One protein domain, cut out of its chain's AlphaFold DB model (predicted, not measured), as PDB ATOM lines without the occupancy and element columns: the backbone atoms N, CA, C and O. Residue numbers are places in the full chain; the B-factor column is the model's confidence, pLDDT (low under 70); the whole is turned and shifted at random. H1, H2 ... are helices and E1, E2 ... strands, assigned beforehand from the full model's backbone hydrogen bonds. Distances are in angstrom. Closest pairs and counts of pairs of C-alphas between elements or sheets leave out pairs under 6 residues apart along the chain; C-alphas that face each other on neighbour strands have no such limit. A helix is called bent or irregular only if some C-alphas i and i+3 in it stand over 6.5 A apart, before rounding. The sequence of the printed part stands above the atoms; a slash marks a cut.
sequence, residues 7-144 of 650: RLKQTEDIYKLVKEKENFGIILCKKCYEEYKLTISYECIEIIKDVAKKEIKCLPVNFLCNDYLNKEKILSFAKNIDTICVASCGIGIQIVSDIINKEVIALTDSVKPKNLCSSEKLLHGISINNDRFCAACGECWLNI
ATOM      1  N   ARG A   7     -34.059  -4.298   5.553       79.69
ATOM      2  CA  ARG A   7     -34.157  -5.145   4.351       79.69
ATOM      3  C   ARG A   7     -35.292  -4.658   3.466       79.69
ATOM      4  O   ARG A   7     -36.242  -4.090   3.995       79.69
ATOM      5  N   LEU A   8     -35.213  -4.872   2.154       81.00
ATOM      6  CA  LEU A   8     -36.338  -4.587   1.261       81.00
ATOM      7  C   LEU A   8     -37.571  -5.405   1.658       81.00
ATOM      8  O   LEU A   8     -37.459  -6.551   2.100       81.00
ATOM      9  N   LYS A   9     -38.742  -4.790   1.482       83.50
ATOM     10  CA  LYS A   9     -40.024  -5.494   1.483       83.50
ATOM     11  C   LYS A   9     -40.060  -6.494   0.319       83.50
ATOM     12  O   LYS A   9     -39.271  -6.397  -0.619       83.50
ATOM     13  N   GLN A  10     -40.977  -7.459   0.375       79.88
ATOM     14  CA  GLN A  10     -41.176  -8.403  -0.730       79.88
ATOM     15  C   GLN A  10     -41.545  -7.655  -2.019       79.88
ATOM     16  O   GLN A  10     -42.247  -6.645  -1.967       79.88
ATOM     17  N   THR A  11     -41.112  -8.169  -3.171       76.25
ATOM     18  CA  THR A  11     -41.307  -7.540  -4.488       76.25
ATOM     19  C   THR A  11     -42.775  -7.195  -4.766       76.25
ATOM     20  O   THR A  11     -43.081  -6.107  -5.245       76.25
ATOM     21  N   GLU A  12     -43.702  -8.075  -4.382       77.62
ATOM     22  CA  GLU A  12     -45.153  -7.873  -4.512       77.62
ATOM     23  C   GLU A  12     -45.682  -6.709  -3.659       77.62
ATOM     24  O   GLU A  12     -46.555  -5.955  -4.094       77.62
ATOM     25  N   ASP A  13     -45.160  -6.556  -2.437       79.75
ATOM     26  CA  ASP A  13     -45.530  -5.467  -1.530       79.75
ATOM     27  C   ASP A  13     -44.988  -4.134  -2.064       79.75
ATOM     28  O   ASP A  13     -45.698  -3.130  -2.043       79.75
ATOM     29  N   ILE A  14     -43.762  -4.130  -2.599       82.06
ATOM     30  CA  ILE A  14     -43.173  -2.959  -3.260       82.06
ATOM     31  C   ILE A  14     -44.003  -2.570  -4.484       82.06
ATOM     32  O   ILE A  14     -44.388  -1.408  -4.595       82.06
ATOM     33  N   TYR A  15     -44.347  -3.526  -5.354       80.94
ATOM     34  CA  TYR A  15     -45.174  -3.274  -6.537       80.94
ATOM     35  C   TYR A  15     -46.498  -2.606  -6.167       80.94
ATOM     36  O   TYR A  15     -46.848  -1.579  -6.739       80.94
ATOM     37  N   LYS A  16     -47.203  -3.119  -5.150       82.31
ATOM     38  CA  LYS A  16     -48.464  -2.527  -4.671       82.31
ATOM     39  C   LYS A  16     -48.312  -1.083  -4.194       82.31
ATOM     40  O   LYS A  16     -49.258  -0.318  -4.340       82.31
ATOM     41  N   LEU A  17     -47.164  -0.726  -3.616       84.00
ATOM     42  CA  LEU A  17     -46.904   0.623  -3.112       84.00
ATOM     43  C   LEU A  17     -46.603   1.623  -4.236       84.00
ATOM     44  O   LEU A  17     -46.960   2.791  -4.105       84.00
ATOM     45  N   VAL A  18     -45.958   1.184  -5.324       82.12
ATOM     46  CA  VAL A  18     -45.450   2.088  -6.374       82.12
ATOM     47  C   VAL A  18     -46.231   2.042  -7.693       82.12
ATOM     48  O   VAL A  18     -46.128   2.984  -8.471       82.12
ATOM     49  N   LYS A  19     -47.040   1.001  -7.954       80.69
ATOM     50  CA  LYS A  19     -47.734   0.786  -9.246       80.69
ATOM     51  C   LYS A  19     -48.627   1.949  -9.701       80.69
ATOM     52  O   LYS A  19     -48.757   2.184 -10.895       80.69
ATOM     53  N   GLU A  20     -49.241   2.660  -8.759       80.19
ATOM     54  CA  GLU A  20     -50.182   3.764  -9.007       80.19
ATOM     55  C   GLU A  20     -49.480   5.133  -8.991       80.19
ATOM     56  O   GLU A  20     -50.135   6.166  -9.086       80.19
ATOM     57  N   LYS A  21     -48.147   5.166  -8.843       82.38
ATOM     58  CA  LYS A  21     -47.375   6.408  -8.743       82.38
ATOM     59  C   LYS A  21     -46.783   6.778 -10.100       82.38
ATOM     60  O   LYS A  21     -46.071   5.999 -10.742       82.38
ATOM     61  N   GLU A  22     -47.084   7.991 -10.554       76.06
ATOM     62  CA  GLU A  22     -46.661   8.464 -11.872       76.06
ATOM     63  C   GLU A  22     -45.229   9.001 -11.871       76.06
ATOM     64  O   GLU A  22     -44.438   8.578 -12.715       76.06
ATOM     65  N   ASN A  23     -44.889   9.835 -10.882       84.25
ATOM     66  CA  ASN A  23     -43.600  10.507 -10.726       84.25
ATOM     67  C   ASN A  23     -43.051  10.314  -9.302       84.25
ATOM     68  O   ASN A  23     -43.490  10.961  -8.346       84.25
ATOM     69  N   PHE A  24     -42.076   9.417  -9.150       86.19
ATOM     70  CA  PHE A  24     -41.466   9.133  -7.856       86.19
ATOM     71  C   PHE A  24     -39.944   8.997  -7.934       86.19
ATOM     72  O   PHE A  24     -39.372   8.660  -8.968       86.19
ATOM     73  N   GLY A  25     -39.285   9.275  -6.812       87.88
ATOM     74  CA  GLY A  25     -37.831   9.226  -6.657       87.88
ATOM     75  C   GLY A  25     -37.432   8.423  -5.432       87.88
ATOM     76  O   GLY A  25     -38.207   8.309  -4.483       87.88
ATOM     77  N   ILE A  26     -36.224   7.864  -5.442       89.00
ATOM     78  CA  ILE A  26     -35.742   6.984  -4.372       89.00
ATOM     79  C   ILE A  26     -34.617   7.656  -3.588       89.00
ATOM     80  O   ILE A  26     -33.610   8.052  -4.167       89.00
ATOM     81  N   ILE A  27     -34.739   7.712  -2.263       90.25
ATOM     82  CA  ILE A  27     -33.659   8.087  -1.344       90.25
ATOM     83  C   ILE A  27     -33.126   6.823  -0.657       90.25
ATOM     84  O   ILE A  27     -33.873   6.098   0.003       90.25
ATOM     85  N   LEU A  28     -31.823   6.563  -0.786       86.62
ATOM     86  CA  LEU A  28     -31.166   5.358  -0.263       86.62
ATOM     87  C   LEU A  28     -30.141   5.704   0.818       86.62
ATOM     88  O   LEU A  28     -29.238   6.506   0.582       86.62
ATOM     89  N   CYS A  29     -30.206   5.038   1.974       83.94
ATOM     90  CA  CYS A  29     -29.192   5.179   3.020       83.94
ATOM     91  C   CYS A  29     -28.007   4.209   2.813       83.94
ATOM     92  O   CYS A  29     -28.170   3.002   2.963       83.94
ATOM     93  N   LYS A  30     -26.795   4.725   2.550       74.94
ATOM     94  CA  LYS A  30     -25.599   3.917   2.200       74.94
ATOM     95  C   LYS A  30     -24.808   3.334   3.383       74.94
ATOM     96  O   LYS A  30     -24.392   2.187   3.340       74.94
ATOM     97  N   LYS A  31     -24.567   4.108   4.447       67.75
ATOM     98  CA  LYS A  31     -23.584   3.783   5.516       67.75
ATOM     99  C   LYS A  31     -24.136   2.971   6.707       67.75
ATOM    100  O   LYS A  31     -23.485   2.876   7.739       67.75
ATOM    101  N   CYS A  32     -25.345   2.414   6.601       63.91
ATOM    102  CA  CYS A  32     -26.033   1.693   7.689       63.91
ATOM    103  C   CYS A  32     -26.329   0.216   7.365       63.91
ATOM    104  O   CYS A  32     -27.189  -0.395   8.000       63.91
ATOM    105  N   TYR A  33     -25.634  -0.347   6.378       56.41
ATOM    106  CA  TYR A  33     -25.796  -1.726   5.932       56.41
ATOM    107  C   TYR A  33     -24.422  -2.267   5.543       56.41
ATOM    108  O   TYR A  33     -23.809  -1.721   4.637       56.41
ATOM    109  N   GLU A  34     -23.990  -3.298   6.275       51.69
ATOM    110  CA  GLU A  34     -22.768  -4.106   6.119       51.69
ATOM    111  C   GLU A  34     -21.419  -3.404   5.833       51.69
ATOM    112  O   GLU A  34     -21.290  -2.269   5.392       51.69
ATOM    113  N   GLU A  35     -20.355  -4.101   6.209       43.53
ATOM    114  CA  GLU A  35     -18.968  -3.657   6.127       43.53
ATOM    115  C   GLU A  35     -18.522  -3.536   4.661       43.53
ATOM    116  O   GLU A  35     -18.578  -4.524   3.937       43.53
ATOM    117  N   TYR A  36     -18.096  -2.333   4.242       44.06
ATOM    118  CA  TYR A  36     -17.244  -2.005   3.076       44.06
ATOM    119  C   TYR A  36     -17.519  -2.664   1.705       44.06
ATOM    120  O   TYR A  36     -16.770  -2.436   0.758       44.06
ATOM    121  N   LYS A  37     -18.617  -3.396   1.534       42.47
ATOM    122  CA  LYS A  37     -19.117  -3.871   0.250       42.47
ATOM    123  C   LYS A  37     -20.204  -2.908  -0.209       42.47
ATOM    124  O   LYS A  37     -21.314  -2.899   0.310       42.47
ATOM    125  N   LEU A  38     -19.874  -2.075  -1.193       41.69
ATOM    126  CA  LEU A  38     -20.773  -1.125  -1.870       41.69
ATOM    127  C   LEU A  38     -21.952  -1.799  -2.621       41.69
ATOM    128  O   LEU A  38     -22.590  -1.168  -3.455       41.69
ATOM    129  N   THR A  39     -22.278  -3.061  -2.342       44.56
ATOM    130  CA  THR A  39     -23.133  -3.913  -3.182       44.56
ATOM    131  C   THR A  39     -24.628  -3.869  -2.861       44.56
ATOM    132  O   THR A  39     -25.371  -4.714  -3.331       44.56
ATOM    133  N   ILE A  40     -25.120  -2.878  -2.113       47.09
ATOM    134  CA  ILE A  40     -26.580  -2.616  -2.061       47.09
ATOM    135  C   ILE A  40     -27.012  -1.743  -3.235       47.09
ATOM    136  O   ILE A  40     -28.190  -1.686  -3.579       47.09
ATOM    137  N   SER A  41     -26.087  -0.974  -3.815       48.62
ATOM    138  CA  SER A  41     -26.480   0.230  -4.543       48.62
ATOM    139  C   SER A  41     -27.024  -0.006  -5.948       48.62
ATOM    140  O   SER A  41     -27.369   0.982  -6.584       48.62
ATOM    141  N   TYR A  42     -27.131  -1.250  -6.424       51.69
ATOM    142  CA  TYR A  42     -27.665  -1.533  -7.758       51.69
ATOM    143  C   TYR A  42     -28.776  -2.586  -7.753       51.69
ATOM    144  O   TYR A  42     -29.870  -2.238  -8.170       51.69
ATOM    145  N   GLU A  43     -28.608  -3.770  -7.157       51.22
ATOM    146  CA  GLU A  43     -29.640  -4.832  -7.195       51.22
ATOM    147  C   GLU A  43     -31.002  -4.412  -6.605       51.22
ATOM    148  O   GLU A  43     -32.051  -4.678  -7.180       51.22
ATOM    149  N   CYS A  44     -31.020  -3.693  -5.474       56.50
ATOM    150  CA  CYS A  44     -32.269  -3.199  -4.876       56.50
ATOM    151  C   CYS A  44     -32.976  -2.169  -5.770       56.50
ATOM    152  O   CYS A  44     -34.203  -2.109  -5.813       56.50
ATOM    153  N   ILE A  45     -32.191  -1.341  -6.461       60.41
ATOM    154  CA  ILE A  45     -32.687  -0.331  -7.394       60.41
ATOM    155  C   ILE A  45     -33.145  -1.009  -8.687       60.41
ATOM    156  O   ILE A  45     -34.168  -0.608  -9.223       60.41
ATOM    157  N   GLU A  46     -32.440  -2.036  -9.160       65.44
ATOM    158  CA  GLU A  46     -32.807  -2.845 -10.326       65.44
ATOM    159  C   GLU A  46     -34.114  -3.593 -10.097       65.44
ATOM    160  O   GLU A  46     -35.009  -3.470 -10.919       65.44
ATOM    161  N   ILE A  47     -34.305  -4.222  -8.933       63.88
ATOM    162  CA  ILE A  47     -35.590  -4.842  -8.576       63.88
ATOM    163  C   ILE A  47     -36.717  -3.803  -8.605       63.88
ATOM    164  O   ILE A  47     -37.788  -4.066  -9.140       63.88
ATOM    165  N   ILE A  48     -36.501  -2.599  -8.066       65.44
ATOM    166  CA  ILE A  48     -37.527  -1.544  -8.097       65.44
ATOM    167  C   ILE A  48     -37.744  -1.015  -9.524       65.44
ATOM    168  O   ILE A  48     -38.884  -0.740  -9.892       65.44
ATOM    169  N   LYS A  49     -36.688  -0.892 -10.334       63.88
ATOM    170  CA  LYS A  49     -36.757  -0.474 -11.743       63.88
ATOM    171  C   LYS A  49     -37.519  -1.490 -12.592       63.88
ATOM    172  O   LYS A  49     -38.413  -1.082 -13.328       63.88
ATOM    173  N   ASP A  50     -37.242  -2.780 -12.431       66.44
ATOM    174  CA  ASP A  50     -37.949  -3.874 -13.107       66.44
ATOM    175  C   ASP A  50     -39.434  -3.890 -12.736       66.44
ATOM    176  O   ASP A  50     -40.308  -4.062 -13.588       66.44
ATOM    177  N   VAL A  51     -39.730  -3.634 -11.461       63.22
ATOM    178  CA  VAL A  51     -41.095  -3.568 -10.932       63.22
ATOM    179  C   VAL A  51     -41.840  -2.313 -11.409       63.22
ATOM    180  O   VAL A  51     -43.055  -2.360 -11.601       63.22
ATOM    181  N   ALA A  52     -41.139  -1.197 -11.615       62.97
ATOM    182  CA  ALA A  52     -41.736   0.095 -11.951       62.97
ATOM    183  C   ALA A  52     -41.739   0.443 -13.449       62.97
ATOM    184  O   ALA A  52     -42.455   1.366 -13.833       62.97
ATOM    185  N   LYS A  53     -40.951  -0.253 -14.285       63.62
ATOM    186  CA  LYS A  53     -40.819  -0.055 -15.748       63.62
ATOM    187  C   LYS A  53     -40.631   1.411 -16.196       63.62
ATOM    188  O   LYS A  53     -41.038   1.777 -17.297       63.62
ATOM    189  N   LYS A  54     -40.038   2.260 -15.353       66.00
ATOM    190  CA  LYS A  54     -39.877   3.711 -15.571       66.00
ATOM    191  C   LYS A  54     -38.470   4.170 -15.191       66.00
ATOM    192  O   LYS A  54     -37.811   3.556 -14.351       66.00
ATOM    193  N   GLU A  55     -38.027   5.279 -15.777       68.31
ATOM    194  CA  GLU A  55     -36.777   5.937 -15.397       68.31
ATOM    195  C   GLU A  55     -36.953   6.667 -14.054       68.31
ATOM    196  O   GLU A  55     -37.768   7.579 -13.928       68.31
ATOM    197  N   ILE A  56     -36.215   6.238 -13.024       77.25
ATOM    198  CA  ILE A  56     -36.374   6.720 -11.644       77.25
ATOM    199  C   ILE A  56     -35.114   7.456 -11.191       77.25
ATOM    200  O   ILE A  56     -34.008   6.909 -11.210       77.25
ATOM    201  N   LYS A  57     -35.293   8.681 -10.686       83.50
ATOM    202  CA  LYS A  57     -34.216   9.450 -10.051       83.50
ATOM    203  C   LYS A  57     -33.881   8.856  -8.682       83.50
ATOM    204  O   LYS A  57     -34.775   8.553  -7.894       83.50
ATOM    205  N   CYS A  58     -32.590   8.720  -8.383       84.38
ATOM    206  CA  CYS A  58     -32.103   8.154  -7.124       84.38
ATOM    207  C   CYS A  58     -31.140   9.118  -6.417       84.38
ATOM    208  O   CYS A  58     -30.188   9.600  -7.028       84.38
ATOM    209  N   LEU A  59     -31.347   9.346  -5.118       87.25
ATOM    210  CA  LEU A  59     -30.465  10.117  -4.246       87.25
ATOM    211  C   LEU A  59     -29.838   9.202  -3.180       87.25
ATOM    212  O   LEU A  59     -30.483   8.858  -2.185       87.25
ATOM    213  N   PRO A  60     -28.568   8.809  -3.339       84.62
ATOM    214  CA  PRO A  60     -27.848   8.113  -2.287       84.62
ATOM    215  C   PRO A  60     -27.361   9.081  -1.204       84.62
ATOM    216  O   PRO A  60     -26.671  10.056  -1.492       84.62
ATOM    217  N   VAL A  61     -27.642   8.760   0.058       84.56
ATOM    218  CA  VAL A  61     -27.306   9.587   1.222       84.56
ATOM    219  C   VAL A  61     -26.556   8.765   2.273       84.56
ATOM    220  O   VAL A  61     -26.910   7.624   2.580       84.56
ATOM    221  N   ASN A  62     -25.507   9.345   2.856       82.94
ATOM    222  CA  ASN A  62     -24.815   8.757   4.002       82.94
ATOM    223  C   ASN A  62     -25.497   9.205   5.292       82.94
ATOM    224  O   ASN A  62     -25.736  10.395   5.469       82.94
ATOM    225  N   PHE A  63     -25.784   8.251   6.186       80.25
ATOM    226  CA  PHE A  63     -26.474   8.512   7.451       80.25
ATOM    227  C   PHE A  63     -27.733   9.356   7.242       80.25
ATOM    228  O   PHE A  63     -27.809  10.480   7.717       80.25
ATOM    229  N   LEU A  64     -28.725   8.813   6.528       86.19
ATOM    230  CA  LEU A  64     -29.966   9.537   6.215       86.19
ATOM    231  C   LEU A  64     -30.661  10.112   7.463       86.19
ATOM    232  O   LEU A  64     -31.379  11.097   7.374       86.19
ATOM    233  N   CYS A  65     -30.423   9.505   8.627       83.06
ATOM    234  CA  CYS A  65     -30.920   9.980   9.910       83.06
ATOM    235  C   CYS A  65     -30.187  11.203  10.494       83.06
ATOM    236  O   CYS A  65     -30.515  11.624  11.595       83.06
ATOM    237  N   ASN A  66     -29.177  11.730   9.808       86.00
ATOM    238  CA  ASN A  66     -28.533  12.992  10.135       86.00
ATOM    239  C   ASN A  66     -29.178  14.074   9.264       86.00
ATOM    240  O   ASN A  66     -28.818  14.244   8.097       86.00
ATOM    241  N   ASP A  67     -30.193  14.733   9.806       80.94
ATOM    242  CA  ASP A  67     -30.962  15.774   9.131       80.94
ATOM    243  C   ASP A  67     -30.111  17.018   8.846       80.94
ATOM    244  O   ASP A  67     -30.171  17.536   7.731       80.94
ATOM    245  N   TYR A  68     -29.243  17.427   9.776       83.44
ATOM    246  CA  TYR A  68     -28.336  18.569   9.610       83.44
ATOM    247  C   TYR A  68     -27.507  18.488   8.317       83.44
ATOM    248  O   TYR A  68     -27.422  19.456   7.566       83.44
ATOM    249  N   LEU A  69     -26.945  17.316   8.004       83.50
ATOM    250  CA  LEU A  69     -26.109  17.130   6.810       83.50
ATOM    251  C   LEU A  69     -26.894  16.931   5.507       83.50
ATOM    252  O   LEU A  69     -26.330  17.066   4.416       83.50
ATOM    253  N   ASN A  70     -28.164  16.535   5.601       87.75
ATOM    254  CA  ASN A  70     -28.902  15.988   4.463       87.75
ATOM    255  C   ASN A  70     -30.142  16.798   4.075       87.75
ATOM    256  O   ASN A  70     -30.641  16.609   2.966       87.75
ATOM    257  N   LYS A  71     -30.617  17.717   4.925       89.00
ATOM    258  CA  LYS A  71     -31.856  18.483   4.716       89.00
ATOM    259  C   LYS A  71     -31.906  19.197   3.368       89.00
ATOM    260  O   LYS A  71     -32.847  18.980   2.609       89.00
ATOM    261  N   GLU A  72     -30.887  19.985   3.026       89.75
ATOM    262  CA  GLU A  72     -30.858  20.721   1.751       89.75
ATOM    263  C   GLU A  72     -30.839  19.787   0.535       89.75
ATOM    264  O   GLU A  72     -31.539  20.021  -0.450       89.75
ATOM    265  N   LYS A  73     -30.097  18.676   0.626       90.31
ATOM    266  CA  LYS A  73     -30.026  17.663  -0.438       90.31
ATOM    267  C   LYS A  73     -31.374  16.978  -0.648       90.31
ATOM    268  O   LYS A  73     -31.785  16.788  -1.791       90.31
ATOM    269  N   ILE A  74     -32.065  16.633   0.441       91.94
ATOM    270  CA  ILE A  74     -33.391  16.005   0.410       91.94
ATOM    271  C   ILE A  74     -34.418  16.968  -0.197       91.94
ATOM    272  O   ILE A  74     -35.154  16.568  -1.096       91.94
ATOM    273  N   LEU A  75     -34.439  18.235   0.232       92.12
ATOM    274  CA  LEU A  75     -35.359  19.252  -0.294       92.12
ATOM    275  C   LEU A  75     -35.121  19.534  -1.782       92.12
ATOM    276  O   LEU A  75     -36.074  19.570  -2.560       92.12
ATOM    277  N   SER A  76     -33.857  19.687  -2.185       91.44
ATOM    278  CA  SER A  76     -33.479  19.916  -3.583       91.44
ATOM    279  C   SER A  76     -33.918  18.755  -4.481       91.44
ATOM    280  O   SER A  76     -34.548  18.966  -5.518       91.44
ATOM    281  N   PHE A  77     -33.683  17.515  -4.041       90.38
ATOM    282  CA  PHE A  77     -34.104  16.318  -4.765       90.38
ATOM    283  C   PHE A  77     -35.630  16.174  -4.843       90.38
ATOM    284  O   PHE A  77     -36.163  15.816  -5.892       90.38
ATOM    285  N   ALA A  78     -36.344  16.488  -3.760       90.00
ATOM    286  CA  ALA A  78     -37.793  16.332  -3.684       90.00
ATOM    287  C   ALA A  78     -38.585  17.417  -4.436       90.00
ATOM    288  O   ALA A  78     -39.797  17.268  -4.592       90.00
ATOM    289  N   LYS A  79     -37.950  18.499  -4.915       87.81
ATOM    290  CA  LYS A  79     -38.641  19.660  -5.506       87.81
ATOM    291  C   LYS A  79     -39.584  19.271  -6.657       87.81
ATOM    292  O   LYS A  79     -40.760  19.620  -6.608       87.81
ATOM    293  N   ASN A  80     -39.102  18.462  -7.604       84.94
ATOM    294  CA  ASN A  80     -39.827  18.080  -8.830       84.94
ATOM    295  C   ASN A  80     -40.327  16.622  -8.822       84.94
ATOM    296  O   ASN A  80     -40.512  16.019  -9.877       84.94
ATOM    297  N   ILE A  81     -40.464  16.027  -7.636       87.75
ATOM    298  CA  ILE A  81     -40.865  14.630  -7.460       87.75
ATOM    299  C   ILE A  81     -42.083  14.588  -6.542       87.75
ATOM    300  O   ILE A  81     -42.046  15.180  -5.462       87.75
ATOM    301  N   ASP A  82     -43.148  13.906  -6.951       85.38
ATOM    302  CA  ASP A  82     -44.421  13.911  -6.216       85.38
ATOM    303  C   ASP A  82     -44.413  12.918  -5.052       85.38
ATOM    304  O   ASP A  82     -44.895  13.224  -3.961       85.38
ATOM    305  N   THR A  83     -43.778  11.760  -5.248       87.94
ATOM    306  CA  THR A  83     -43.661  10.711  -4.228       87.94
ATOM    307  C   THR A  83     -42.202  10.360  -3.947       87.94
ATOM    308  O   THR A  83     -41.427  10.064  -4.858       87.94
ATOM    309  N   ILE A  84     -41.812  10.329  -2.671       91.12
ATOM    310  CA  ILE A  84     -40.456   9.945  -2.266       91.12
ATOM    311  C   ILE A  84     -40.465   8.555  -1.643       91.12
ATOM    312  O   ILE A  84     -40.960   8.332  -0.541       91.12
ATOM    313  N   CYS A  85     -39.856   7.607  -2.338       90.31
ATOM    314  CA  CYS A  85     -39.595   6.279  -1.817       90.31
ATOM    315  C   CYS A  85     -38.282   6.282  -1.022       90.31
ATOM    316  O   CYS A  85     -37.272   6.822  -1.465       90.31
ATOM    317  N   VAL A  86     -38.263   5.667   0.157       91.00
ATOM    318  CA  VAL A  86     -37.112   5.666   1.063       91.00
ATOM    319  C   VAL A  86     -36.708   4.234   1.382       91.00
ATOM    320  O   VAL A  86     -37.490   3.452   1.926       91.00
ATOM    321  N   ALA A  87     -35.453   3.907   1.079       89.12
ATOM    322  CA  ALA A  87     -34.805   2.657   1.453       89.12
ATOM    323  C   ALA A  87     -33.852   2.918   2.633       89.12
ATOM    324  O   ALA A  87     -32.686   3.291   2.465       89.12
ATOM    325  N   SER A  88     -34.388   2.793   3.849       87.88
ATOM    326  CA  SER A  88     -33.676   3.047   5.107       87.88
ATOM    327  C   SER A  88     -34.344   2.339   6.295       87.88
ATOM    328  O   SER A  88     -35.397   1.715   6.179       87.88
ATOM    329  N   CYS A  89     -33.748   2.440   7.481       86.25
ATOM    330  CA  CYS A  89     -34.442   2.071   8.712       86.25
ATOM    331  C   CYS A  89     -35.534   3.098   9.064       86.25
ATOM    332  O   CYS A  89     -35.572   4.204   8.522       86.25
ATOM    333  N   GLY A  90     -36.396   2.755  10.026       88.50
ATOM    334  CA  GLY A  90     -37.526   3.591  10.430       88.50
ATOM    335  C   GLY A  90     -37.141   5.003  10.873       88.50
ATOM    336  O   GLY A  90     -37.939   5.914  10.713       88.50
ATOM    337  N   ILE A  91     -35.921   5.223  11.374       88.44
ATOM    338  CA  ILE A  91     -35.445   6.570  11.736       88.44
ATOM    339  C   ILE A  91     -35.270   7.435  10.480       88.44
ATOM    340  O   ILE A  91     -35.764   8.554  10.428       88.44
ATOM    341  N   GLY A  92     -34.614   6.907   9.441       89.44
ATOM    342  CA  GLY A  92     -34.392   7.662   8.205       89.44
ATOM    343  C   GLY A  92     -35.689   7.955   7.451       89.44
ATOM    344  O   GLY A  92     -35.822   9.023   6.869       89.44
ATOM    345  N   ILE A  93     -36.659   7.038   7.498       91.06
ATOM    346  CA  ILE A  93     -37.981   7.253   6.891       91.06
ATOM    347  C   ILE A  93     -38.739   8.371   7.621       91.06
ATOM    348  O   ILE A  93     -39.292   9.247   6.961       91.06
ATOM    349  N   GLN A  94     -38.736   8.362   8.961       91.31
ATOM    350  CA  GLN A  94     -39.352   9.422   9.771       91.31
ATOM    351  C   GLN A  94     -38.740  10.788   9.439       91.31
ATOM    352  O   GLN A  94     -39.471  11.713   9.114       91.31
ATOM    353  N   ILE A  95     -37.409  10.878   9.384       90.00
ATOM    354  CA  ILE A  95     -36.702  12.132   9.077       90.00
ATOM    355  C   ILE A  95     -37.020  12.656   7.678       90.00
ATOM    356  O   ILE A  95     -37.269  13.846   7.515       90.00
ATOM    357  N   VAL A  96     -37.062  11.793   6.658       90.81
ATOM    358  CA  VAL A  96     -37.485  12.238   5.320       90.81
ATOM    359  C   VAL A  96     -38.927  12.747   5.360       90.81
ATOM    360  O   VAL A  96     -39.195  13.799   4.789       90.81
ATOM    361  N   SER A  97     -39.828  12.056   6.066       90.31
ATOM    362  CA  SER A  97     -41.230  12.473   6.222       90.31
ATOM    363  C   SER A  97     -41.409  13.781   6.996       90.31
ATOM    364  O   SER A  97     -42.371  14.499   6.719       90.31
ATOM    365  N   ASP A  98     -40.506  14.093   7.928       88.00
ATOM    366  CA  ASP A  98     -40.475  15.364   8.659       88.00
ATOM    367  C   ASP A  98     -39.938  16.509   7.781       88.00
ATOM    368  O   ASP A  98     -40.435  17.631   7.844       88.00
ATOM    369  N   ILE A  99     -38.930  16.237   6.941       88.94
ATOM    370  CA  ILE A  99     -38.309  17.242   6.061       88.94
ATOM    371  C   ILE A  99     -39.225  17.611   4.890       88.94
ATOM    372  O   ILE A  99     -39.245  18.772   4.477       88.94
ATOM    373  N   ILE A 100     -39.950  16.639   4.323       87.31
ATOM    374  CA  ILE A 100     -40.782  16.859   3.138       87.31
ATOM    375  C   ILE A 100     -42.272  16.808   3.475       87.31
ATOM    376  O   ILE A 100     -42.778  15.852   4.065       87.31
ATOM    377  N   ASN A 101     -43.019  17.794   2.985       82.19
ATOM    378  CA  ASN A 101     -44.478  17.788   3.052       82.19
ATOM    379  C   ASN A 101     -45.101  17.082   1.830       82.19
ATOM    380  O   ASN A 101     -45.939  17.643   1.131       82.19
ATOM    381  N   LYS A 102     -44.611  15.877   1.522       85.19
ATOM    382  CA  LYS A 102     -45.071  15.021   0.416       85.19
ATOM    383  C   LYS A 102     -45.252  13.585   0.903       85.19
ATOM    384  O   LYS A 102     -44.879  13.248   2.032       85.19
ATOM    385  N   GLU A 103     -45.821  12.743   0.044       85.75
ATOM    386  CA  GLU A 103     -45.977  11.319   0.320       85.75
ATOM    387  C   GLU A 103     -44.611  10.625   0.396       85.75
ATOM    388  O   GLU A 103     -43.803  10.692  -0.536       85.75
ATOM    389  N   VAL A 104     -44.369   9.939   1.517       90.00
ATOM    390  CA  VAL A 104     -43.165   9.135   1.748       90.00
ATOM    391  C   VAL A 104     -43.526   7.656   1.821       90.00
ATOM    392  O   VAL A 104     -44.374   7.259   2.617       90.00
ATOM    393  N   ILE A 105     -42.843   6.834   1.023       89.81
ATOM    394  CA  ILE A 105     -43.043   5.383   0.960       89.81
ATOM    395  C   ILE A 105     -41.791   4.667   1.468       89.81
ATOM    396  O   ILE A 105     -40.740   4.681   0.836       89.81
ATOM    397  N   ALA A 106     -41.900   3.975   2.593       90.81
ATOM    398  CA  ALA A 106     -40.920   3.014   3.074       90.81
ATOM    399  C   ALA A 106     -40.886   1.766   2.181       90.81
ATOM    400  O   ALA A 106     -41.845   0.988   2.127       90.81
ATOM    401  N   LEU A 107     -39.737   1.539   1.549       88.31
ATOM    402  CA  LEU A 107     -39.456   0.352   0.734       88.31
ATOM    403  C   LEU A 107     -38.907  -0.821   1.557       88.31
ATOM    404  O   LEU A 107     -38.746  -1.927   1.048       88.31
ATOM    405  N   THR A 108     -38.582  -0.576   2.824       86.94
ATOM    406  CA  THR A 108     -37.768  -1.465   3.653       86.94
ATOM    407  C   THR A 108     -38.376  -1.686   5.036       86.94
ATOM    408  O   THR A 108     -39.018  -0.806   5.608       86.94
ATOM    409  N   ASP A 109     -38.119  -2.859   5.609       86.38
ATOM    410  CA  ASP A 109     -38.427  -3.208   6.993       86.38
ATOM    411  C   ASP A 109     -37.159  -3.161   7.849       86.38
ATOM    412  O   ASP A 109     -36.104  -3.671   7.469       86.38
ATOM    413  N   SER A 110     -37.245  -2.534   9.024       85.69
ATOM    414  CA  SER A 110     -36.106  -2.433   9.948       85.69
ATOM    415  C   SER A 110     -35.900  -3.744  10.699       85.69
ATOM    416  O   SER A 110     -36.827  -4.226  11.346       85.69
ATOM    417  N   VAL A 111     -34.686  -4.292  10.661       77.19
ATOM    418  CA  VAL A 111     -34.325  -5.571  11.291       77.19
ATOM    419  C   VAL A 111     -33.354  -5.360  12.452       77.19
ATOM    420  O   VAL A 111     -32.577  -4.402  12.456       77.19
ATOM    421  N   LYS A 112     -33.403  -6.250  13.449       71.94
ATOM    422  CA  LYS A 112     -32.416  -6.281  14.534       71.94
ATOM    423  C   LYS A 112     -31.114  -6.931  14.035       71.94
ATOM    424  O   LYS A 112     -31.192  -7.998  13.422       71.94
ATOM    425  N   PRO A 113     -29.934  -6.342  14.297       62.41
ATOM    426  CA  PRO A 113     -28.659  -6.994  14.013       62.41
ATOM    427  C   PRO A 113     -28.544  -8.318  14.785       62.41
ATOM    428  O   PRO A 113     -28.931  -8.388  15.950       62.41
ATOM    429  N   LYS A 114     -27.998  -9.364  14.152       52.09
ATOM    430  CA  LYS A 114     -27.980 -10.747  14.680       52.09
ATOM    431  C   LYS A 114     -27.224 -10.941  16.011       52.09
ATOM    432  O   LYS A 114     -27.404 -11.980  16.632       52.09
ATOM    433  N   ASN A 115     -26.431  -9.963  16.459       50.41
ATOM    434  CA  ASN A 115     -25.514 -10.104  17.601       50.41
ATOM    435  C   ASN A 115     -25.818  -9.167  18.789       50.41
ATOM    436  O   ASN A 115     -24.944  -8.955  19.622       50.41
ATOM    437  N   LEU A 116     -27.016  -8.573  18.872       47.19
ATOM    438  CA  LEU A 116     -27.364  -7.626  19.942       47.19
ATOM    439  C   LEU A 116     -28.622  -8.077  20.704       47.19
ATOM    440  O   LEU A 116     -29.693  -8.256  20.121       47.19
ATOM    441  N   CYS A 117     -28.457  -8.282  22.016       37.62
ATOM    442  CA  CYS A 117     -29.490  -8.733  22.949       37.62
ATOM    443  C   CYS A 117     -30.649  -7.730  23.104       37.62
ATOM    444  O   CYS A 117     -30.530  -6.526  22.898       37.62
ATOM    445  N   SER A 118     -31.806  -8.271  23.476       40.66
ATOM    446  CA  SER A 118     -33.144  -7.679  23.395       40.66
ATOM    447  C   SER A 118     -33.520  -6.622  24.445       40.66
ATOM    448  O   SER A 118     -34.688  -6.242  24.476       40.66
ATOM    449  N   SER A 119     -32.601  -6.150  25.287       37.50
ATOM    450  CA  SER A 119     -32.927  -5.299  26.446       37.50
ATOM    451  C   SER A 119     -32.442  -3.852  26.366       37.50
ATOM    452  O   SER A 119     -32.902  -3.029  27.150       37.50
ATOM    453  N   GLU A 120     -31.564  -3.500  25.429       39.03
ATOM    454  CA  GLU A 120     -31.041  -2.134  25.344       39.03
ATOM    455  C   GLU A 120     -31.761  -1.352  24.242       39.03
ATOM    456  O   GLU A 120     -31.924  -1.839  23.119       39.03
ATOM    457  N   LYS A 121     -32.209  -0.127  24.564       40.91
ATOM    458  CA  LYS A 121     -32.639   0.894  23.591       40.91
ATOM    459  C   LYS A 121     -31.433   1.268  22.721       40.91
ATOM    460  O   LYS A 121     -30.828   2.319  22.889       40.91
ATOM    461  N   LEU A 122     -31.035   0.377  21.824       47.59
ATOM    462  CA  LEU A 122     -29.914   0.603  20.929       47.59
ATOM    463  C   LEU A 122     -30.309   1.639  19.877       47.59
ATOM    464  O   LEU A 122     -31.357   1.544  19.235       47.59
ATOM    465  N   LEU A 123     -29.431   2.624  19.704       51.97
ATOM    466  CA  LEU A 123     -29.459   3.631  18.652       51.97
ATOM    467  C   LEU A 123     -29.410   2.939  17.276       51.97
ATOM    468  O   LEU A 123     -28.349   2.687  16.702       51.97
ATOM    469  N   HIS A 124     -30.584   2.624  16.711       57.88
ATOM    470  CA  HIS A 124     -30.707   2.080  15.349       57.88
ATOM    471  C   HIS A 124     -30.124   3.043  14.293       57.88
ATOM    472  O   HIS A 124     -29.843   2.629  13.173       57.88
ATOM    473  N   GLY A 125     -29.845   4.302  14.644       61.09
ATOM    474  CA  GLY A 125     -29.226   5.337  13.810       61.09
ATOM    475  C   GLY A 125     -28.520   6.405  14.655       61.09
ATOM    476  O   GLY A 125     -28.520   6.322  15.876       61.09
ATOM    477  N   ILE A 126     -27.923   7.394  13.991       63.50
ATOM    478  CA  ILE A 126     -27.249   8.553  14.598       63.50
ATOM    479  C   ILE A 126     -28.170   9.764  14.396       63.50
ATOM    480  O   ILE A 126     -27.897  10.603  13.541       63.50
ATOM    481  N   SER A 127     -29.330   9.781  15.063       65.12
ATOM    482  CA  SER A 127     -30.136  11.009  15.107       65.12
ATOM    483  C   SER A 127     -29.505  11.940  16.134       65.12
ATOM    484  O   SER A 127     -29.308  11.531  17.273       65.12
ATOM    485  N   ILE A 128     -29.162  13.162  15.730       62.91
ATOM    486  CA  ILE A 128     -28.510  14.145  16.611       62.91
ATOM    487  C   ILE A 128     -29.517  14.702  17.628       62.91
ATOM    488  O   ILE A 128     -29.163  14.943  18.778       62.91
ATOM    489  N   ASN A 129     -30.787  14.824  17.232       62.47
ATOM    490  CA  ASN A 129     -31.842  15.420  18.054       62.47
ATOM    491  C   ASN A 129     -32.514  14.420  19.016       62.47
ATOM    492  O   ASN A 129     -33.331  14.828  19.836       62.47
ATOM    493  N   ASN A 130     -32.169  13.121  18.952       60.66
ATOM    494  CA  ASN A 130     -32.697  12.050  19.821       60.66
ATOM    495  C   ASN A 130     -34.238  11.989  19.945       60.66
ATOM    496  O   ASN A 130     -34.774  11.427  20.895       60.66
ATOM    497  N   ASP A 131     -34.967  12.514  18.969       72.25
ATOM    498  CA  ASP A 131     -36.426  12.672  18.968       72.25
ATOM    499  C   ASP A 131     -37.149  11.648  18.075       72.25
ATOM    500  O   ASP A 131     -38.381  11.591  18.034       72.25
ATOM    501  N   ARG A 132     -36.386  10.822  17.347       80.62
ATOM    502  CA  ARG A 132     -36.891   9.773  16.456       80.62
ATOM    503  C   ARG A 132     -36.255   8.431  16.765       80.62
ATOM    504  O   ARG A 132     -35.042   8.248  16.668       80.62
ATOM    505  N   PHE A 133     -37.108   7.452  17.050       82.69
ATOM    506  CA  PHE A 133     -36.695   6.103  17.419       82.69
ATOM    507  C   PHE A 133     -37.215   5.063  16.430       82.69
ATOM    508  O   PHE A 133     -38.237   5.239  15.767       82.69
ATOM    509  N   CYS A 134     -36.517   3.933  16.345       83.94
ATOM    510  CA  CYS A 134     -37.001   2.757  15.637       83.94
ATOM    511  C   CYS A 134     -36.788   1.522  16.507       83.94
ATOM    512  O   CYS A 134     -35.660   1.188  16.846       83.94
ATOM    513  N   ALA A 135     -37.873   0.813  16.819       79.19
ATOM    514  CA  ALA A 135     -37.830  -0.419  17.610       79.19
ATOM    515  C   ALA A 135     -37.320  -1.647  16.827       79.19
ATOM    516  O   ALA A 135     -37.274  -2.749  17.377       79.19
ATOM    517  N   ALA A 136     -37.001  -1.486  15.535       79.62
ATOM    518  CA  ALA A 136     -36.560  -2.566  14.652       79.62
ATOM    519  C   ALA A 136     -37.492  -3.785  14.679       79.62
ATOM    520  O   ALA A 136     -37.071  -4.937  14.799       79.62
ATOM    521  N   CYS A 137     -38.793  -3.510  14.617       76.38
ATOM    522  CA  CYS A 137     -39.833  -4.510  14.806       76.38
ATOM    523  C   CYS A 137     -40.012  -5.459  13.600       76.38
ATOM    524  O   CYS A 137     -40.858  -6.345  13.640       76.38
ATOM    525  N   GLY A 138     -39.223  -5.334  12.533       79.38
ATOM    526  CA  GLY A 138     -39.288  -6.242  11.386       79.38
ATOM    527  C   GLY A 138     -40.459  -6.006  10.430       79.38
ATOM    528  O   GLY A 138     -40.525  -6.706   9.431       79.38
ATOM    529  N   GLU A 139     -41.338  -5.038  10.704       83.12
ATOM    530  CA  GLU A 139     -42.427  -4.618   9.813       83.12
ATOM    531  C   GLU A 139     -42.628  -3.099   9.946       83.12
ATOM    532  O   GLU A 139     -42.938  -2.587  11.021       83.12
ATOM    533  N   CYS A 140     -42.375  -2.350   8.874       86.25
ATOM    534  CA  CYS A 140     -42.475  -0.895   8.874       86.25
ATOM    535  C   CYS A 140     -43.907  -0.436   8.571       86.25
ATOM    536  O   CYS A 140     -44.412  -0.664   7.468       86.25
ATOM    537  N   TRP A 141     -44.509   0.268   9.536       86.69
ATOM    538  CA  TRP A 141     -45.874   0.812   9.484       86.69
ATOM    539  C   TRP A 141     -45.959   2.256   8.969       86.69
ATOM    540  O   TRP A 141     -47.052   2.790   8.811       86.69
ATOM    541  N   LEU A 142     -44.822   2.885   8.664       89.44
ATOM    542  CA  LEU A 142     -44.755   4.313   8.322       89.44
ATOM    543  C   LEU A 142     -45.514   4.677   7.037       89.44
ATOM    544  O   LEU A 142     -45.926   5.824   6.898       89.44
ATOM    545  N   ASN A 143     -45.766   3.699   6.157       87.19
ATOM    546  CA  ASN A 143     -46.559   3.880   4.933       87.19
ATOM    547  C   ASN A 143     -48.033   4.184   5.212       87.19
ATOM    548  O   ASN A 143     -48.676   4.823   4.391       87.19
ATOM    549  N   ILE A 144     -48.574   3.708   6.340       84.19
ATOM    550  CA  ILE A 144     -49.981   3.930   6.704       84.19
ATOM    551  C   ILE A 144     -50.148   5.009   7.776       84.19
ATOM    552  O   ILE A 144     -51.235   5.550   7.935       84.19
TER     553      ILE A 144
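Overview. This is residues 7 to 144 of the 650 residues of the protein "Ion-translocating oxidoreductase complex subunit C" of Elusimicrobia bacterium (UniProt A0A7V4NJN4). A twisted sheet of four parallel strands has two helices, H3 and H4, packed over one face, while H1 and H2 form a touching pair that only grazes the sheet. A long tail without named elements, residues 111 to 144, follows E5; its residues 114 to 120 stick out, and the tail then folds back toward the body. The printed part has 138 residues, with four named helices and five named strands in the order H1 E1 H2 E2 H3 E3 H4 E4 E5; across the sheet the order is E2 E1 E3 E4. The class is mixed, helices and strands, with under half of the residues, 63 of 138, in named elements. The whole is compact, with a radius of gyration of the C-alphas of 14.4 A and spans of 43 by 32 by 30 A.

Along the chain. In the sheet, E1 is residues 24 to 29, 16.9 A long, from C-alpha 24 at (-41.466, 9.133, -7.856). E2 is residues 57 to 61, 13.2 A; E3 is residues 83 to 87, 13.3 A; E4 is residues 103 to 106, 10.1 A. H3, residues 67 to 78, measures 14.5 A and is irregular: C-alphas 69 and 72 are 7.8 A apart. H4 is residues 90 to 99, 14.4 A; H2 is residues 43 to 52, 13.9 A. H1, residues 11 to 18, measures 10.6 A and begins at C-alpha 11 (-41.307, -7.540, -4.488). E5, residues 108 to 110, measures 6.6 A, ends at C-alpha 110 (-36.106, -2.433, 9.948) and pairs with no named strand.

Arrangement. E1 and E3 are parallel at 24 degrees, with N 27 and O 85 2.8 A apart, within hydrogen-bond range. E2 and E1 are parallel at 21 degrees, with N 59 and O 26 at 2.8 A; E3 and E4 are parallel at 21 degrees, with N 86 and O 105 at 2.8 A. H3 and H4 lie on the same face, making two layers, helices on one face of a sheet. H3 is over E1 at a height over the sheet of 8.8 A. H4 is over E3 at 8.6 A, and runs along the strands, at 23 degrees to E3 on the local plane. H3 and H4 touch at a steep tilt of 65 degrees, the same way; their closest C-alphas, those of Lys 71 and Ile 99, are 6.7 A apart. E1, H2, E2 and E3, H4, E4 are strand-helix-strand units, two parallel neighbour strands with a helix between, and E2, H3, E3 is a split one, with E1 between its strands; the three crossovers are right-handed. H1 and H2 touch, with the C-alphas of Tyr 15 and Val 51 closest at 6.0 A. E4 runs on into E5 at 63 degrees, and residues 7 to 8 pair antiparallel with residues 108 to 109 of E5. Every O i to N i+4 pair is within hydrogen-bond range in H1, H2 and H4; in H3, 6 of 8 are.

Size, cuts and confidence. The C-alphas farthest apart, those of Lys 54 and Ser 119, are 43.5 A apart. The printed part has no cut. The link from E1 to H2, 13 residues, is long; the other links between named elements are tight. Mean pLDDT of the printed part is 75.6, and residues 31 to 55 and 113 to 130 are under 70.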